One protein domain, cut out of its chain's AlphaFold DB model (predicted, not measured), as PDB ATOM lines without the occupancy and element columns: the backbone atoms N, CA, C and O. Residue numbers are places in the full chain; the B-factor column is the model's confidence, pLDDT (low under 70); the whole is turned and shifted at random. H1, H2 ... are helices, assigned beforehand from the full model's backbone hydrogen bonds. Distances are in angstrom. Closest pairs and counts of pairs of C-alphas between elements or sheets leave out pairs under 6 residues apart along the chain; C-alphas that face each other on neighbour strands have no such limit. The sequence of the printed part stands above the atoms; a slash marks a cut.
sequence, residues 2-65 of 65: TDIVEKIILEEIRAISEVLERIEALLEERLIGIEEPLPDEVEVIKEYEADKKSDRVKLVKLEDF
ATOM      1  N   THR A   2     119.687 133.840 134.122       67.12
ATOM      2  CA  THR A   2     118.744 133.407 133.073       67.12
ATOM      3  C   THR A   2     118.926 134.160 131.747       67.12
ATOM      4  O   THR A   2     119.158 133.516 130.734       67.12
ATOM      5  N   ASP A   3     119.014 135.494 131.771       78.94
ATOM      6  CA  ASP A   3     119.206 136.317 130.556       78.94
ATOM      7  C   ASP A   3     120.502 136.020 129.784       78.94
ATOM      8  O   ASP A   3     120.569 136.164 128.566       78.94
ATOM      9  N   ILE A   4     121.560 135.603 130.489       87.06
ATOM     10  CA  ILE A   4     122.839 135.247 129.856       87.06
ATOM     11  C   ILE A   4     122.687 133.917 129.115       87.06
ATOM     12  O   ILE A   4     123.177 133.778 128.000       87.06
ATOM     13  N   VAL A   5     121.978 132.961 129.718       90.75
ATOM     14  CA  VAL A   5     121.690 131.659 129.106       90.75
ATOM     15  C   VAL A   5     120.776 131.829 127.892       90.75
ATOM     16  O   VAL A   5     121.060 131.257 126.845       90.75
ATOM     17  N   GLU A   6     119.737 132.661 127.985       91.69
ATOM     18  CA  GLU A   6     118.842 132.963 126.859       91.69
ATOM     19  C   GLU A   6     119.582 133.609 125.685       91.69
ATOM     20  O   GLU A   6     119.377 133.223 124.535       91.69
ATOM     21  N   LYS A   7     120.492 134.549 125.966       93.12
ATOM     22  CA  LYS A   7     121.311 135.179 124.928       93.12
ATOM     23  C   LYS A   7     122.220 134.171 124.221       93.12
ATOM     24  O   LYS A   7     122.291 134.193 122.997       93.12
ATOM     25  N   ILE A   8     122.868 133.282 124.974       94.88
ATOM     26  CA  ILE A   8     123.720 132.227 124.408       94.88
ATOM     27  C   ILE A   8     122.884 131.284 123.537       94.88
ATOM     28  O   ILE A   8     123.261 130.999 122.407       94.88
ATOM     29  N   ILE A   9     121.712 130.857 124.014       95.38
ATOM     30  CA  ILE A   9     120.803 130.003 123.235       95.38
ATOM     31  C   ILE A   9     120.384 130.693 121.930       95.38
ATOM     32  O   ILE A   9     120.353 130.052 120.883       95.38
ATOM     33  N   LEU A  10     120.087 131.993 121.961       96.12
ATOM     34  CA  LEU A  10     119.723 132.744 120.760       96.12
ATOM     35  C   LEU A  10     120.881 132.838 119.753       96.12
ATOM     36  O   LEU A  10     120.644 132.754 118.549       96.12
ATOM     37  N   GLU A  11     122.112 133.025 120.225       96.44
ATOM     38  CA  GLU A  11     123.310 133.044 119.376       96.44
ATOM     39  C   GLU A  11     123.550 131.677 118.719       96.44
ATOM     40  O   GLU A  11     123.767 131.615 117.511       96.44
ATOM     41  N   GLU A  12     123.397 130.587 119.473       96.38
ATOM     42  CA  GLU A  12     123.491 129.221 118.946       96.38
ATOM     43  C   GLU A  12     122.402 128.933 117.901       96.38
ATOM     44  O   GLU A  12     122.694 128.398 116.833       96.38
ATOM     45  N   ILE A  13     121.150 129.338 118.154       97.06
ATOM     46  CA  ILE A  13     120.053 129.178 117.184       97.06
ATOM     47  C   ILE A  13     120.374 129.912 115.879       97.06
ATOM     48  O   ILE A  13     120.183 129.346 114.805       97.06
ATOM     49  N   ARG A  14     120.895 131.142 115.953       96.81
ATOM     50  CA  ARG A  14     121.287 131.910 114.761       96.81
ATOM     51  C   ARG A  14     122.405 131.227 113.985       96.81
ATOM     52  O   ARG A  14     122.304 131.117 112.769       96.81
ATOM     53  N   ALA A  15     123.422 130.722 114.679       96.94
ATOM     54  CA  ALA A  15     124.510 129.987 114.043       96.94
ATOM     55  C   ALA A  15     123.998 128.725 113.326       96.94
ATOM     56  O   ALA A  15     124.409 128.441 112.202       96.94
ATOM     57  N   ILE A  16     123.062 127.992 113.937       97.56
ATOM     58  CA  ILE A  16     122.423 126.828 113.309       97.56
ATOM     59  C   ILE A  16     121.620 127.250 112.070       97.56
ATOM     60  O   ILE A  16     121.729 126.593 111.036       97.56
ATOM     61  N   SER A  17     120.855 128.343 112.142       96.56
ATOM     62  CA  SER A  17     120.106 128.875 110.997       96.56
ATOM     63  C   SER A  17     121.017 129.254 109.827       96.56
ATOM     64  O   SER A  17     120.749 128.836 108.706       96.56
ATOM     65  N   GLU A  18     122.128 129.950 110.074       96.56
ATOM     66  CA  GLU A  18     123.089 130.312 109.018       96.56
ATOM     67  C   GLU A  18     123.707 129.079 108.338       96.56
ATOM     68  O   GLU A  18     123.959 129.071 107.131       96.56
ATOM     69  N   VAL A  19     123.972 128.020 109.106       97.25
ATOM     70  CA  VAL A  19     124.477 126.756 108.554       97.25
ATOM     71  C   VAL A  19     123.406 126.061 107.714       97.25
ATOM     72  O   VAL A  19     123.731 125.540 106.646       97.25
ATOM     73  N   LEU A  20     122.148 126.065 108.161       96.00
ATOM     74  CA  LEU A  20     121.034 125.489 107.409       96.00
ATOM     75  C   LEU A  20     120.810 126.213 106.079       96.00
ATOM     76  O   LEU A  20     120.753 125.536 105.058       96.00
ATOM     77  N   GLU A  21     120.806 127.547 106.060       93.88
ATOM     78  CA  GLU A  21     120.669 128.332 104.820       93.88
ATOM     79  C   GLU A  21     121.757 127.981 103.796       93.88
ATOM     80  O   GLU A  21     121.490 127.815 102.605       93.88
ATOM     81  N   ARG A  22     123.004 127.797 104.248       94.88
ATOM     82  CA  ARG A  22     124.097 127.361 103.364       94.88
ATOM     83  C   ARG A  22     123.874 125.957 102.812       94.88
ATOM     84  O   ARG A  22     124.211 125.703 101.659       94.88
ATOM     85  N   ILE A  23     123.363 125.038 103.629       93.81
ATOM     86  CA  ILE A  23     123.054 123.672 103.188       93.81
ATOM     87  C   ILE A  23     121.914 123.696 102.172       93.81
ATOM     88  O   ILE A  23     122.010 123.011 101.158       93.81
ATOM     89  N   GLU A  24     120.874 124.491 102.412       87.88
ATOM     90  CA  GLU A  24     119.755 124.672 101.487       87.88
ATOM     91  C   GLU A  24     120.235 125.215 100.142       87.88
ATOM     92  O   GLU A  24     119.966 124.581  99.128       87.88
ATOM     93  N   ALA A  25     121.060 126.266 100.122       85.75
ATOM     94  CA  ALA A  25     121.635 126.796  98.883       85.75
ATOM     95  C   ALA A  25     122.442 125.739  98.100       85.75
ATOM     96  O   ALA A  25     122.299 125.609  96.885       85.75
ATOM     97  N   LEU A  26     123.255 124.931  98.793       87.38
ATOM     98  CA  LEU A  26     124.012 123.836  98.170       87.38
ATOM     99  C   LEU A  26     123.102 122.718  97.641       87.38
ATOM    100  O   LEU A  26     123.439 122.043  96.665       87.38
ATOM    101  N   LEU A  27     121.978 122.462  98.309       83.44
ATOM    102  CA  LEU A  27     120.998 121.476  97.870       83.44
ATOM    103  C   LEU A  27     120.201 121.984  96.675       83.44
ATOM    104  O   LEU A  27     120.020 121.218  95.735       83.44
ATOM    105  N   GLU A  28     119.778 123.244  96.672       81.44
ATOM    106  CA  GLU A  28     119.128 123.892  95.531       81.44
ATOM    107  C   GLU A  28     120.027 123.845  94.294       81.44
ATOM    108  O   GLU A  28     119.599 123.342  93.255       81.44
ATOM    109  N   GLU A  29     121.300 124.231  94.425       76.38
ATOM    110  CA  GLU A  29     122.295 124.150  93.347       76.38
ATOM    111  C   GLU A  29     122.394 122.731  92.760       76.38
ATOM    112  O   GLU A  29     122.473 122.554  91.543       76.38
ATOM    113  N   ARG A  30     122.351 121.698  93.612       76.19
ATOM    114  CA  ARG A  30     122.467 120.291  93.192       76.19
ATOM    115  C   ARG A  30     121.171 119.669  92.674       76.19
ATOM    116  O   ARG A  30     121.251 118.745  91.867       76.19
ATOM    117  N   LEU A  31     120.015 120.071  93.202       70.88
ATOM    118  CA  LEU A  31     118.713 119.445  92.934       70.88
ATOM    119  C   LEU A  31     117.951 120.140  91.812       70.88
ATOM    120  O   LEU A  31     117.340 119.460  90.993       70.88
ATOM    121  N   ILE A  32     117.968 121.470  91.797       64.38
ATOM    122  CA  ILE A  32     117.295 122.274  90.774       64.38
ATOM    123  C   ILE A  32     118.221 122.414  89.561       64.38
ATOM    124  O   ILE A  32     117.747 122.426  88.429       64.38
ATOM    125  N   GLY A  33     119.541 122.404  89.788       59.00
ATOM    126  CA  GLY A  33     120.513 122.806  88.781       59.00
ATOM    127  C   GLY A  33     120.411 124.313  88.566       59.00
ATOM    128  O   GLY A  33     119.322 124.876  88.492       59.00
ATOM    129  N   ILE A  34     121.544 125.002  88.488       63.56
ATOM    130  CA  ILE A  34     121.525 126.392  88.032       63.56
ATOM    131  C   ILE A  34     121.324 126.319  86.517       63.56
ATOM    132  O   ILE A  34     122.268 126.023  85.783       63.56
ATOM    133  N   GLU A  35     120.087 126.482  86.048       69.75
ATOM    134  CA  GLU A  35     119.853 126.699  84.624       69.75
ATOM    135  C   GLU A  35     120.420 128.080  84.296       69.75
ATOM    136  O   GLU A  35     119.996 129.094  84.852       69.75
ATOM    137  N   GLU A  36     121.468 128.100  83.473       78.06
ATOM    138  CA  GLU A  36     122.005 129.358  82.970       78.06
ATOM    139  C   GLU A  36     120.878 130.084  82.229       78.06
ATOM    140  O   GLU A  36     120.238 129.465  81.370       78.06
ATOM    141  N   PRO A  37     120.628 131.369  82.539       81.25
ATOM    142  CA  PRO A  37     119.596 132.126  81.858       81.25
ATOM    143  C   PRO A  37     119.852 132.104  80.352       81.25
ATOM    144  O   PRO A  37     120.993 132.233  79.884       81.25
ATOM    145  N   LEU A  38     118.781 131.958  79.582       89.94
ATOM    146  CA  LEU A  38     118.845 132.051  78.134       89.94
ATOM    147  C   LEU A  38     119.388 133.435  77.722       89.94
ATOM    148  O   LEU A  38     119.299 134.402  78.486       89.94
ATOM    149  N   PRO A  39     119.979 133.579  76.521       92.25
ATOM    150  CA  PRO A  39     120.577 134.847  76.103       92.25
ATOM    151  C   PRO A  39     119.632 136.053  76.194       92.25
ATOM    152  O   PRO A  39     120.075 137.141  76.552       92.25
ATOM    153  N   ASP A  40     118.345 135.861  75.912       92.62
ATOM    154  CA  ASP A  40     117.301 136.876  76.058       92.62
ATOM    155  C   ASP A  40     117.008 137.203  77.530       92.62
ATOM    156  O   ASP A  40     116.893 138.373  77.893       92.62
ATOM    157  N   GLU A  41     116.983 136.203  78.411       92.12
ATOM    158  CA  GLU A  41     116.836 136.411  79.858       92.12
ATOM    159  C   GLU A  41     118.023 137.193  80.437       92.12
ATOM    160  O   GLU A  41     117.842 138.098  81.255       92.12
ATOM    161  N   VAL A  42     119.245 136.922  79.965       93.62
ATOM    162  CA  VAL A  42     120.447 137.690  80.331       93.62
ATOM    163  C   VAL A  42     120.312 139.161  79.935       93.62
ATOM    164  O   VAL A  42     120.744 140.041  80.685       93.62
ATOM    165  N   GLU A  43     119.755 139.450  78.759       93.81
ATOM    166  CA  GLU A  43     119.524 140.824  78.301       93.81
ATOM    167  C   GLU A  43     118.504 141.544  79.189       93.81
ATOM    168  O   GLU A  43     118.787 142.650  79.654       93.81
ATOM    169  N   VAL A  44     117.390 140.887  79.517       94.38
ATOM    170  CA  VAL A  44     116.352 141.437  80.405       94.38
ATOM    171  C   VAL A  44     116.896 141.697  81.812       94.38
ATOM    172  O   VAL A  44     116.648 142.757  82.386       94.38
ATOM    173  N   ILE A  45     117.691 140.776  82.366       92.50
ATOM    174  CA  ILE A  45     118.332 140.957  83.679       92.50
ATOM    175  C   ILE A  45     119.263 142.177  83.658       92.50
ATOM    176  O   ILE A  45     119.249 142.986  84.588       92.50
ATOM    177  N   LYS A  46     120.061 142.349  82.595       93.25
ATOM    178  CA  LYS A  46     120.956 143.510  82.450       93.25
ATOM    179  C   LYS A  46     120.186 144.822  82.347       93.25
ATOM    180  O   LYS A  46     120.606 145.805  82.960       93.25
ATOM    181  N   GLU A  47     119.102 144.847  81.579       94.19
ATOM    182  CA  GLU A  47     118.239 146.021  81.446       94.19
ATOM    183  C   GLU A  47     117.614 146.394  82.794       94.19
ATOM    184  O   GLU A  47     117.768 147.529  83.243       94.19
ATOM    185  N   TYR A  48     117.026 145.424  83.499       92.56
ATOM    186  CA  TYR A  48     116.466 145.627  84.836       92.56
ATOM    187  C   TYR A  48     117.501 146.183  85.824       92.56
ATOM    188  O   TYR A  48     117.226 147.144  86.544       92.56
ATOM    189  N   GLU A  49     118.714 145.627  85.850       93.19
ATOM    190  CA  GLU A  49     119.789 146.109  86.724       93.19
ATOM    191  C   GLU A  49     120.242 147.536  86.368       93.19
ATOM    192  O   GLU A  49     120.561 148.331  87.258       93.19
ATOM    193  N   ALA A  50     120.255 147.900  85.084       94.00
ATOM    194  CA  ALA A  50     120.545 149.264  84.641       94.00
ATOM    195  C   ALA A  50     119.423 150.243  85.031       94.00
ATOM    196  O   ALA A  50     119.695 151.353  85.504       94.00
ATOM    197  N   ASP A  51     118.170 149.827  84.897       94.12
ATOM    198  CA  ASP A  51     116.999 150.624  85.254       94.12
ATOM    199  C   ASP A  51     116.875 150.825  86.766       94.12
ATOM    200  O   ASP A  51     116.595 151.933  87.230       94.12
ATOM    201  N   LYS A  52     117.183 149.798  87.558       91.25
ATOM    202  CA  LYS A  52     117.286 149.892  89.017       91.25
ATOM    203  C   LYS A  52     118.392 150.861  89.443       91.25
ATOM    204  O   LYS A  52     118.179 151.678  90.332       91.25
ATOM    205  N   LYS A  53     119.566 150.820  88.797       91.19
ATOM    206  CA  LYS A  53     120.678 151.758  89.069       91.19
ATOM    207  C   LYS A  53     120.371 153.194  88.658       91.19
ATOM    208  O   LYS A  53     120.923 154.119  89.247       91.19
ATOM    209  N   SER A  54     119.536 153.380  87.642       92.31
ATOM    210  CA  SER A  54     119.143 154.697  87.133       92.31
ATOM    211  C   SER A  54     117.843 155.230  87.749       92.31
ATOM    212  O   SER A  54     117.301 156.215  87.249       92.31
ATOM    213  N   ASP A  55     117.353 154.610  88.833       88.50
ATOM    214  CA  ASP A  55     116.104 154.955  89.531       88.50
ATOM    215  C   ASP A  55     114.837 154.907  88.651       88.50
ATOM    216  O   ASP A  55     113.778 155.410  89.044       88.50
ATOM    217  N   ARG A  56     114.915 154.280  87.470       89.00
ATOM    218  CA  ARG A  56     113.774 154.054  86.570       89.00
ATOM    219  C   ARG A  56     112.817 153.002  87.112       89.00
ATOM    220  O   ARG A  56     111.611 153.119  86.915       89.00
ATOM    221  N   VAL A  57     113.349 152.013  87.826       89.00
ATOM    222  CA  VAL A  57     112.579 150.982  88.527       89.00
ATOM    223  C   VAL A  57     112.843 151.093  90.024       89.00
ATOM    224  O   VAL A  57     113.988 151.221  90.454       89.00
ATOM    225  N   LYS A  58     111.776 151.032  90.829       84.88
ATOM    226  CA  LYS A  58     111.847 151.085  92.293       84.88
ATOM    227  C   LYS A  58     111.070 149.936  92.906       84.88
ATOM    228  O   LYS A  58     109.963 149.627  92.476       84.88
ATOM    229  N   LEU A  59     111.655 149.337  93.936       84.81
ATOM    230  CA  LEU A  59     110.957 148.369  94.768       84.81
ATOM    231  C   LEU A  59     109.991 149.126  95.677       84.81
ATOM    232  O   LEU A  59     110.385 150.066  96.369       84.81
ATOM    233  N   VAL A  60     108.735 148.709  95.657       87.75
ATOM    234  CA  VAL A  60     107.688 149.178  96.564       87.75
ATOM    235  C   VAL A  60     107.367 148.063  97.544       87.75
ATOM    236  O   VAL A  60     107.500 146.882  97.213       87.75
ATOM    237  N   LYS A  61     106.990 148.428  98.767       87.75
ATOM    238  CA  LYS A  61     106.596 147.439  99.761       87.75
ATOM    239  C   LYS A  61     105.218 146.892  99.411       87.75
ATOM    240  O   LYS A  61     104.352 147.629  98.953       87.75
ATOM    241  N   LEU A  62     105.019 145.598  99.639       86.62
ATOM    242  CA  LEU A  62     103.720 144.959  99.420       86.62
ATOM    243  C   LEU A  62     102.658 145.486 100.391       86.62
ATOM    244  O   LEU A  62     101.490 145.522 100.031       86.62
ATOM    245  N   GLU A  63     103.056 145.938 101.584       89.12
ATOM    246  CA  GLU A  63     102.148 146.517 102.581       89.12
ATOM    247  C   GLU A  63     101.673 147.941 102.236       89.12
ATOM    248  O   GLU A  63     100.798 148.465 102.922       89.12
ATOM    249  N   ASP A  64     102.247 148.569 101.202       82.12
ATOM    250  CA  ASP A  64     101.822 149.890 100.716       82.12
ATOM    251  C   ASP A  64     100.597 149.802  99.768       82.12
ATOM    252  O   ASP A  64     100.141 150.836  99.267       82.12
ATOM    253  N   PHE A  65     100.068 148.591  99.524       65.94
ATOM    254  CA  PHE A  65      98.882 148.302  98.702       65.94
ATOM    255  C   PHE A  65      97.668 147.855  99.526       65.94
ATOM    256  O   PHE A  65      97.845 147.146 100.541       65.94
TER     257      PHE A  65
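AT A GLANCE: This is residues 2 to 65 of the 65 residues of an uncharacterized protein of Thermoprotei archaeon (UniProt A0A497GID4). Picture a wide open hook: the long, straight helix H1 is its shaft, a short link leads off its end, and H2, half as many residues, turns partly back without meeting H1; an unnamed tail, residues 54 to 65, trails from H2. The printed part has 64 residues with two named helices, H1 then H2, and no named strand, and its class is all helix. It is extended, with a radius of gyration of the C-alphas of 19.6 A, and spans 55 by 36 by 21 A.

IN THESE COORDINATES: Find C-alpha 2 at (118.744, 133.407, 133.073); from there H1, residues 2 to 31, runs 42.5 A to C-alpha 31 at (118.713, 119.445, 92.934). H2, residues 39 to 53, covers 21.3 A and ends at C-alpha 53, (120.678, 151.758, 89.069).

HOW THE PARTS SIT: Look from H1 across the short link, residues 32 to 38, to H2: the helices are apart, with no C-alpha of one within 8 A of the other. In H1 and H2 every O i to N i+4 pair is within hydrogen-bond range.

THE WHOLE: The C-alphas farthest apart, Thr 2 and Asp 40, are 57.1 A apart. The printed part has no cut. Residues 2, 32 to 35 and 65 have pLDDT under 70.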